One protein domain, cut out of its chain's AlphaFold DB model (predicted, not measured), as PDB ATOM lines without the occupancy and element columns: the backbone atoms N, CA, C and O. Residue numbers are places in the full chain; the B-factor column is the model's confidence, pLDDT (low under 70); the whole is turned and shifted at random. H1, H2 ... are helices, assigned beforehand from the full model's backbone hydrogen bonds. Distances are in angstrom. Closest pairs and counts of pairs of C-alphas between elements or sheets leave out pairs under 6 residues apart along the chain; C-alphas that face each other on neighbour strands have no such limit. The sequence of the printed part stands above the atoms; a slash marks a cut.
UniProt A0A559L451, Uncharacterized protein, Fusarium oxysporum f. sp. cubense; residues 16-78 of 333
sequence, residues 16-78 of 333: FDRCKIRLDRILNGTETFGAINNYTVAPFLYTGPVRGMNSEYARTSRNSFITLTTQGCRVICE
ATOM      1  N   PHE A  16     202.107 155.943 157.738       72.69
ATOM      2  CA  PHE A  16     200.870 155.764 156.994       72.69
ATOM      3  C   PHE A  16     200.406 157.056 156.312       72.69
ATOM      4  O   PHE A  16     200.131 157.037 155.112       72.69
ATOM      5  N   ASP A  17     200.379 158.178 157.030       77.31
ATOM      6  CA  ASP A  17     199.978 159.475 156.483       77.31
ATOM      7  C   ASP A  17     200.956 159.970 155.419       77.31
ATOM      8  O   ASP A  17     200.534 160.474 154.377       77.31
ATOM      9  N   ARG A  18     202.260 159.739 155.608       79.25
ATOM     10  CA  ARG A  18     203.267 160.004 154.569       79.25
ATOM     11  C   ARG A  18     203.004 159.185 153.308       79.25
ATOM     12  O   ARG A  18     203.028 159.753 152.215       79.25
ATOM     13  N   CYS A  19     202.708 157.888 153.434       82.81
ATOM     14  CA  CYS A  19     202.375 157.075 152.264       82.81
ATOM     15  C   CYS A  19     201.061 157.513 151.608       82.81
ATOM     16  O   CYS A  19     200.989 157.610 150.384       82.81
ATOM     17  N   LYS A  20     200.031 157.818 152.402       84.62
ATOM     18  CA  LYS A  20     198.733 158.281 151.906       84.62
ATOM     19  C   LYS A  20     198.877 159.566 151.093       84.62
ATOM     20  O   LYS A  20     198.445 159.608 149.947       84.62
ATOM     21  N   ILE A  21     199.553 160.571 151.648       85.56
ATOM     22  CA  ILE A  21     199.803 161.848 150.968       85.56
ATOM     23  C   ILE A  21     200.598 161.624 149.681       85.56
ATOM     24  O   ILE A  21     200.276 162.211 148.650       85.56
ATOM     25  N   ARG A  22     201.618 160.758 149.714       85.19
ATOM     26  CA  ARG A  22     202.410 160.418 148.526       85.19
ATOM     27  C   ARG A  22     201.549 159.755 147.447       85.19
ATOM     28  O   ARG A  22     201.636 160.134 146.284       85.19
ATOM     29  N   LEU A  23     200.690 158.807 147.818       87.19
ATOM     30  CA  LEU A  23     199.782 158.138 146.885       87.19
ATOM     31  C   LEU A  23     198.781 159.120 146.266       87.19
ATOM     32  O   LEU A  23     198.609 159.114 145.049       87.19
ATOM     33  N   ASP A  24     198.179 159.989 147.077       87.50
ATOM     34  CA  ASP A  24     197.237 161.009 146.607       87.50
ATOM     35  C   ASP A  24     197.914 161.970 145.614       87.50
ATOM     36  O   ASP A  24     197.344 162.315 144.580       87.50
ATOM     37  N   ARG A  25     199.172 162.350 145.865       87.00
ATOM     38  CA  ARG A  25     199.959 163.190 144.949       87.00
ATOM     39  C   ARG A  25     200.330 162.493 143.642       87.00
ATOM     40  O   ARG A  25     200.354 163.157 142.605       87.00
ATOM     41  N   ILE A  26     200.599 161.188 143.667       86.69
ATOM     42  CA  ILE A  26     200.851 160.393 142.454       86.69
ATOM     43  C   ILE A  26     199.570 160.276 141.623       86.69
ATOM     44  O   ILE A  26     199.610 160.461 140.409       86.69
ATOM     45  N   LEU A  27     198.426 160.021 142.264       86.06
ATOM     46  CA  LEU A  27     197.127 159.928 141.587       86.06
ATOM     47  C   LEU A  27     196.709 161.262 140.961       86.06
ATOM     48  O   LEU A  27     196.222 161.281 139.832       86.06
ATOM     49  N   ASN A  28     196.978 162.371 141.649       86.81
ATOM     50  CA  ASN A  28     196.724 163.720 141.145       86.81
ATOM     51  C   ASN A  28     197.755 164.188 140.099       86.81
ATOM     52  O   ASN A  28     197.622 165.286 139.562       86.81
ATOM     53  N   GLY A  29     198.787 163.386 139.807       83.81
ATOM     54  CA  GLY A  29     199.824 163.708 138.821       83.81
ATOM     55  C   GLY A  29     200.795 164.812 139.252       83.81
ATOM     56  O   GLY A  29     201.529 165.334 138.419       83.81
ATOM     57  N   THR A  30     200.810 165.174 140.537       83.62
ATOM     58  CA  THR A  30     201.662 166.246 141.077       83.62
ATOM     59  C   THR A  30     203.061 165.770 141.465       83.62
ATOM     60  O   THR A  30     203.972 166.583 141.579       83.62
ATOM     61  N   GLU A  31     203.242 164.467 141.688       82.25
ATOM     62  CA  GLU A  31     204.507 163.880 142.133       82.25
ATOM     63  C   GLU A  31     204.725 162.530 141.433       82.25
ATOM     64  O   GLU A  31     203.779 161.774 141.213       82.25
ATOM     65  N   THR A  32     205.970 162.219 141.072       83.19
ATOM     66  CA  THR A  32     206.366 160.914 140.521       83.19
ATOM     67  C   THR A  32     207.377 160.271 141.448       83.19
ATOM     68  O   THR A  32     208.341 160.923 141.850       83.19
ATOM     69  N   PHE A  33     207.191 158.991 141.761       79.06
ATOM     70  CA  PHE A  33     208.072 158.263 142.669       79.06
ATOM     71  C   PHE A  33     208.762 157.121 141.919       79.06
ATOM     72  O   PHE A  33     208.134 156.128 141.545       79.06
ATOM     73  N   GLY A  34     210.056 157.286 141.631       81.19
ATOM     74  CA  GLY A  34     210.792 156.384 140.741       81.19
ATOM     75  C   GLY A  34     210.187 156.365 139.331       81.19
ATOM     76  O   GLY A  34     210.093 157.402 138.684       81.19
ATOM     77  N   ALA A  35     209.759 155.187 138.865       79.06
ATOM     78  CA  ALA A  35     209.080 154.999 137.573       79.06
ATOM     79  C   ALA A  35     207.536 155.065 137.663       79.06
ATOM     80  O   ALA A  35     206.840 154.798 136.678       79.06
ATOM     81  N   ILE A  36     206.984 155.377 138.843       83.50
ATOM     82  CA  ILE A  36     205.539 155.401 139.087       83.50
ATOM     83  C   ILE A  36     205.004 156.822 138.902       83.50
ATOM     84  O   ILE A  36     205.408 157.753 139.601       83.50
ATOM     85  N   ASN A  37     204.066 156.967 137.969       85.19
ATOM     86  CA  ASN A  37     203.297 158.176 137.703       85.19
ATOM     87  C   ASN A  37     201.791 157.852 137.698       85.19
ATOM     88  O   ASN A  37     201.385 156.702 137.890       85.19
ATOM     89  N   ASN A  38     200.955 158.860 137.461       85.75
ATOM     90  CA  ASN A  38     199.498 158.716 137.405       85.75
ATOM     91  C   ASN A  38     199.008 157.675 136.373       85.75
ATOM     92  O   ASN A  38     197.941 157.100 136.558       85.75
ATOM     93  N   TYR A  39     199.782 157.389 135.322       83.94
ATOM     94  CA  TYR A  39     199.440 156.392 134.301       83.94
ATOM     95  C   TYR A  39     199.941 154.982 134.646       83.94
ATOM     96  O   TYR A  39     199.302 153.994 134.291       83.94
ATOM     97  N   THR A  40     201.067 154.864 135.354       85.50
ATOM     98  CA  THR A  40     201.707 153.579 135.689       85.50
ATOM     99  C   THR A  40     201.346 153.055 137.081       85.50
ATOM    100  O   THR A  40     201.771 151.962 137.448       85.50
ATOM    101  N   VAL A  41     200.531 153.783 137.853       85.19
ATOM    102  CA  VAL A  41     200.100 153.383 139.205       85.19
ATOM    103  C   VAL A  41     199.010 152.297 139.216       85.19
ATOM    104  O   VAL A  41     198.883 151.569 140.198       85.19
ATOM    105  N   ALA A  42     198.253 152.128 138.126       84.19
ATOM    106  CA  ALA A  42     197.106 151.212 138.062       84.19
ATOM    107  C   ALA A  42     197.397 149.750 138.485       84.19
ATOM    108  O   ALA A  42     196.595 149.199 139.239       84.19
ATOM    109  N   PRO A  43     198.530 149.117 138.109       85.25
ATOM    110  CA  PRO A  43     198.868 147.752 138.539       85.25
ATOM    111  C   PRO A  43     199.143 147.625 140.044       85.25
ATOM    112  O   PRO A  43     199.080 146.533 140.607       85.25
ATOM    113  N   PHE A  44     199.468 148.734 140.707       85.12
ATOM    114  CA  PHE A  44     199.757 148.769 142.137       85.12
ATOM    115  C   PHE A  44     198.499 148.970 142.987       85.12
ATOM    116  O   PHE A  44     198.539 148.712 144.194       85.12
ATOM    117  N   LEU A  45     197.378 149.354 142.370       86.69
ATOM    118  CA  LEU A  45     196.078 149.485 143.015       86.69
ATOM    119  C   LEU A  45     195.370 148.129 143.067       86.69
ATOM    120  O   LEU A  45     195.212 147.431 142.069       86.69
ATOM    121  N   TYR A  46     194.914 147.750 144.254       84.44
ATOM    122  CA  TYR A  46     194.053 146.593 144.426       84.44
ATOM    123  C   TYR A  46     192.616 147.000 144.107       84.44
ATOM    124  O   TYR A  46     192.115 147.942 144.713       84.44
ATOM    125  N   THR A  47     191.952 146.284 143.198       80.81
ATOM    126  CA  THR A  47     190.545 146.509 142.800       80.81
ATOM    127  C   THR A  47     189.600 145.396 143.263       80.81
ATOM    128  O   THR A  47     188.383 145.549 143.188       80.81
ATOM    129  N   GLY A  48     190.137 144.298 143.801       77.88
ATOM    130  CA  GLY A  48     189.361 143.136 144.240       77.88
ATOM    131  C   GLY A  48     188.569 143.335 145.544       77.88
ATOM    132  O   GLY A  48     188.576 144.427 146.131       77.88
ATOM    133  N   PRO A  49     187.883 142.272 146.013       74.56
ATOM    134  CA  PRO A  49     187.116 142.289 147.254       74.56
ATOM    135  C   PRO A  49     188.035 142.353 148.481       74.56
ATOM    136  O   PRO A  49     188.918 141.518 148.671       74.56
ATOM    137  N   VAL A  50     187.809 143.339 149.349       75.12
ATOM    138  CA  VAL A  50     188.585 143.519 150.584       75.12
ATOM    139  C   VAL A  50     188.074 142.555 151.659       75.12
ATOM    140  O   VAL A  50     186.895 142.574 152.012       75.12
ATOM    141  N   ARG A  51     188.960 141.706 152.195       71.56
ATOM    142  CA  ARG A  51     188.619 140.766 153.279       71.56
ATOM    143  C   ARG A  51     188.227 141.526 154.551       71.56
ATOM    144  O   ARG A  51     188.928 142.446 154.952       71.56
ATOM    145  N   GLY A  52     187.145 141.099 155.204       70.50
ATOM    146  CA  GLY A  52     186.687 141.660 156.483       70.50
ATOM    147  C   GLY A  52     185.808 142.911 156.374       70.50
ATOM    148  O   GLY A  52     185.322 143.386 157.395       70.50
ATOM    149  N   MET A  53     185.557 143.423 155.165       69.94
ATOM    150  CA  MET A  53     184.585 144.493 154.941       69.94
ATOM    151  C   MET A  53     183.199 143.903 154.651       69.94
ATOM    152  O   MET A  53     183.101 142.867 153.990       69.94
ATOM    153  N   ASN A  54     182.127 144.551 155.124       76.69
ATOM    154  CA  ASN A  54     180.761 144.137 154.792       76.69
ATOM    155  C   ASN A  54     180.606 144.076 153.261       76.69
ATOM    156  O   ASN A  54     180.950 145.032 152.564       76.69
ATOM    157  N   SER A  55     180.108 142.950 152.748       72.81
ATOM    158  CA  SER A  55     179.958 142.693 151.311       72.81
ATOM    159  C   SER A  55     179.077 143.731 150.609       72.81
ATOM    160  O   SER A  55     179.348 144.090 149.464       72.81
ATOM    161  N   GLU A  56     178.082 144.274 151.312       73.44
ATOM    162  CA  GLU A  56     177.199 145.322 150.802       73.44
ATOM    163  C   GLU A  56     177.931 146.669 150.677       73.44
ATOM    164  O   GLU A  56     177.902 147.301 149.620       73.44
ATOM    165  N   TYR A  57     178.702 147.045 151.703       69.56
ATOM    166  CA  TYR A  57     179.517 148.268 151.732       69.56
ATOM    167  C   TYR A  57     180.696 148.215 150.746       69.56
ATOM    168  O   TYR A  57     181.043 149.206 150.102       69.56
ATOM    169  N   ALA A  58     181.288 147.032 150.563       66.62
ATOM    170  CA  ALA A  58     182.327 146.796 149.568       66.62
ATOM    171  C   ALA A  58     181.814 146.974 148.130       66.62
ATOM    172  O   ALA A  58     182.619 147.251 147.243       66.62
ATOM    173  N   ARG A  59     180.501 146.828 147.895       67.38
ATOM    174  CA  ARG A  59     179.878 146.987 146.575       67.38
ATOM    175  C   ARG A  59     179.426 148.422 146.305       67.38
ATOM    176  O   ARG A  59     179.585 148.893 145.185       67.38
ATOM    177  N   THR A  60     178.877 149.112 147.303       69.12
ATOM    178  CA  THR A  60     178.333 150.475 147.150       69.12
ATOM    179  C   THR A  60     179.390 151.569 147.271       69.12
ATOM    180  O   THR A  60     179.312 152.571 146.564       69.12
ATOM    181  N   SER A  61     180.413 151.373 148.105       70.12
ATOM    182  CA  SER A  61     181.406 152.406 148.425       70.12
ATOM    183  C   SER A  61     182.809 152.088 147.905       70.12
ATOM    184  O   SER A  61     183.773 152.712 148.328       70.12
ATOM    185  N   ARG A  62     182.970 151.146 146.962       70.81
ATOM    186  CA  ARG A  62     184.297 150.693 146.492       70.81
ATOM    187  C   ARG A  62     185.221 151.811 146.012       70.81
ATOM    188  O   ARG A  62     186.435 151.732 146.201       70.81
ATOM    189  N   ASN A  63     184.625 152.821 145.391       72.00
ATOM    190  CA  ASN A  63     185.319 153.959 144.803       72.00
ATOM    191  C   ASN A  63     185.717 155.013 145.847       72.00
ATOM    192  O   ASN A  63     186.482 155.914 145.526       72.00
ATOM    193  N   SER A  64     185.214 154.920 147.085       72.56
ATOM    194  CA  SER A  64     185.516 155.881 148.152       72.56
ATOM    195  C   SER A  64     186.769 155.526 148.953       72.56
ATOM    196  O   SER A  64     187.172 156.297 149.819       72.56
ATOM    197  N   PHE A  65     187.373 154.360 148.713       74.94
ATOM    198  CA  PHE A  65     188.590 153.933 149.392       74.94
ATOM    199  C   PHE A  65     189.603 153.360 148.402       74.94
ATOM    200  O   PHE A  65     189.310 152.482 147.587       74.94
ATOM    201  N   ILE A  66     190.833 153.853 148.506       80.31
ATOM    202  CA  ILE A  66     191.958 153.406 147.693       80.31
ATOM    203  C   ILE A  66     192.710 152.342 148.483       80.31
ATOM    204  O   ILE A  66     193.088 152.543 149.636       80.31
ATOM    205  N   THR A  67     192.920 151.189 147.860       82.75
ATOM    206  CA  THR A  67     193.659 150.072 148.450       82.75
ATOM    207  C   THR A  67     194.842 149.737 147.570       82.75
ATOM    208  O   THR A  67     194.679 149.563 146.365       82.75
ATOM    209  N   LEU A  68     196.017 149.601 148.171       82.81
ATOM    210  CA  LEU A  68     197.221 149.158 147.480       82.81
ATOM    211  C   LEU A  68     197.331 147.634 147.513       82.81
ATOM    212  O   LEU A  68     196.961 146.984 148.491       82.81
ATOM    213  N   THR A  69     197.884 147.062 146.450       85.38
ATOM    214  CA  THR A  69     198.397 145.689 146.491       85.38
ATOM    215  C   THR A  69     199.601 145.618 147.434       85.38
ATOM    216  O   THR A  69     200.270 146.620 147.693       85.38
ATOM    217  N   THR A  70     199.941 144.426 147.928       80.88
ATOM    218  CA  THR A  70     201.133 144.242 148.776       80.88
ATOM    219  C   THR A  70     202.414 144.695 148.067       80.88
ATOM    220  O   THR A  70     203.305 145.263 148.696       80.88
ATOM    221  N   GLN A  71     202.494 144.489 146.749       80.81
ATOM    222  CA  GLN A  71     203.605 144.963 145.925       80.81
ATOM    223  C   GLN A  71     203.584 146.489 145.761       80.81
ATOM    224  O   GLN A  71     204.628 147.119 145.894       80.81
ATOM    225  N   GLY A  72     202.409 147.097 145.563       81.81
ATOM    226  CA  GLY A  72     202.247 148.553 145.530       81.81
ATOM    227  C   GLY A  72     202.668 149.230 146.828       81.81
ATOM    228  O   GLY A  72     203.409 150.205 146.801       81.81
ATOM    229  N   CYS A  73     202.287 148.657 147.968       81.56
ATOM    230  CA  CYS A  73     202.691 149.148 149.283       81.56
ATOM    231  C   CYS A  73     204.219 149.109 149.465       81.56
ATOM    232  O   CYS A  73     204.811 150.092 149.896       81.56
ATOM    233  N   ARG A  74     204.882 148.018 149.048       80.19
ATOM    234  CA  ARG A  74     206.352 147.889 149.116       80.19
ATOM    235  C   ARG A  74     207.093 148.987 148.366       80.19
ATOM    236  O   ARG A  74     208.122 149.449 148.845       80.19
ATOM    237  N   VAL A  75     206.592 149.344 147.187       81.62
ATOM    238  CA  VAL A  75     207.274 150.270 146.279       81.62
ATOM    239  C   VAL A  75     206.909 151.725 146.577       81.62
ATOM    240  O   VAL A  75     207.782 152.580 146.525       81.62
ATOM    241  N   ILE A  76     205.648 152.015 146.915       82.88
ATOM    242  CA  ILE A  76     205.155 153.390 147.113       82.88
ATOM    243  C   ILE A  76     205.370 153.867 148.558       82.88
ATOM    244  O   ILE A  76     205.773 155.012 148.774       82.88
ATOM    245  N   CYS A  77     205.122 153.003 149.546       79.19
ATOM    246  CA  CYS A  77     205.205 153.375 150.962       79.19
ATOM    247  C   CYS A  77     206.600 153.196 151.577       79.19
ATOM    248  O   CYS A  77     206.787 153.663 152.693       79.19
ATOM    249  N   GLU A  78     207.541 152.560 150.866       71.38
ATOM    250  CA  GLU A  78     208.880 152.163 151.337       71.38
ATOM    251  C   GLU A  78     208.863 151.263 152.601       71.38
ATOM    252  O   GLU A  78     208.363 151.619 153.659       71.38
TER     253      GLU A  78
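This is residues 16 to 78 of the 333 residues of an uncharacterized protein of Fusarium oxysporum f. sp. cubense (UniProt A0A559L451). With little regular structure, this is mostly loop: H1 and H3 sit at one end of an elongated outline, and the two links, from H1 to H2 and from H2 to H3, reach to and from short H2 at the other, where residues 51 to 57 stick out. The 63 printed residues include three named helices, H1, H2, H3 in chain order, holding 25 residues, class all helix, and no named strand. It is only just compact, close to loose, with radius of gyration of the C-alphas 12.4 A and spans of 36 by 21 by 20 A.

Find C-alpha 16 at (200.870, 155.764, 156.994); from there H1, residues 16 to 27, runs 16.4 A. H3, residues 70 to 76, runs 10.1 A to C-alpha 76 at (205.155, 153.390, 147.113). H2, residues 55 to 60, spans 9.0 A.

H1, with residues 19 to 23 alone, only just touches H3, with 3 pairs of C-alphas within 8 A; the closest, of Cys 19 and Ile 76, are 6.9 A apart. Their lines are about perpendicular, at 80 degrees. H2 is apart from H1 and from H3. In H1, H2 and H3 every O i to N i+4 pair is within hydrogen-bond range.

The C-alphas farthest apart, of Gly 34 and Glu 56, are 36.8 A apart. The printed part has no cut. H1 to H2 is a long link of 27 residues. Mean pLDDT of the printed part is 79.7; look for values under 70 at residues 53 and 57 to 60.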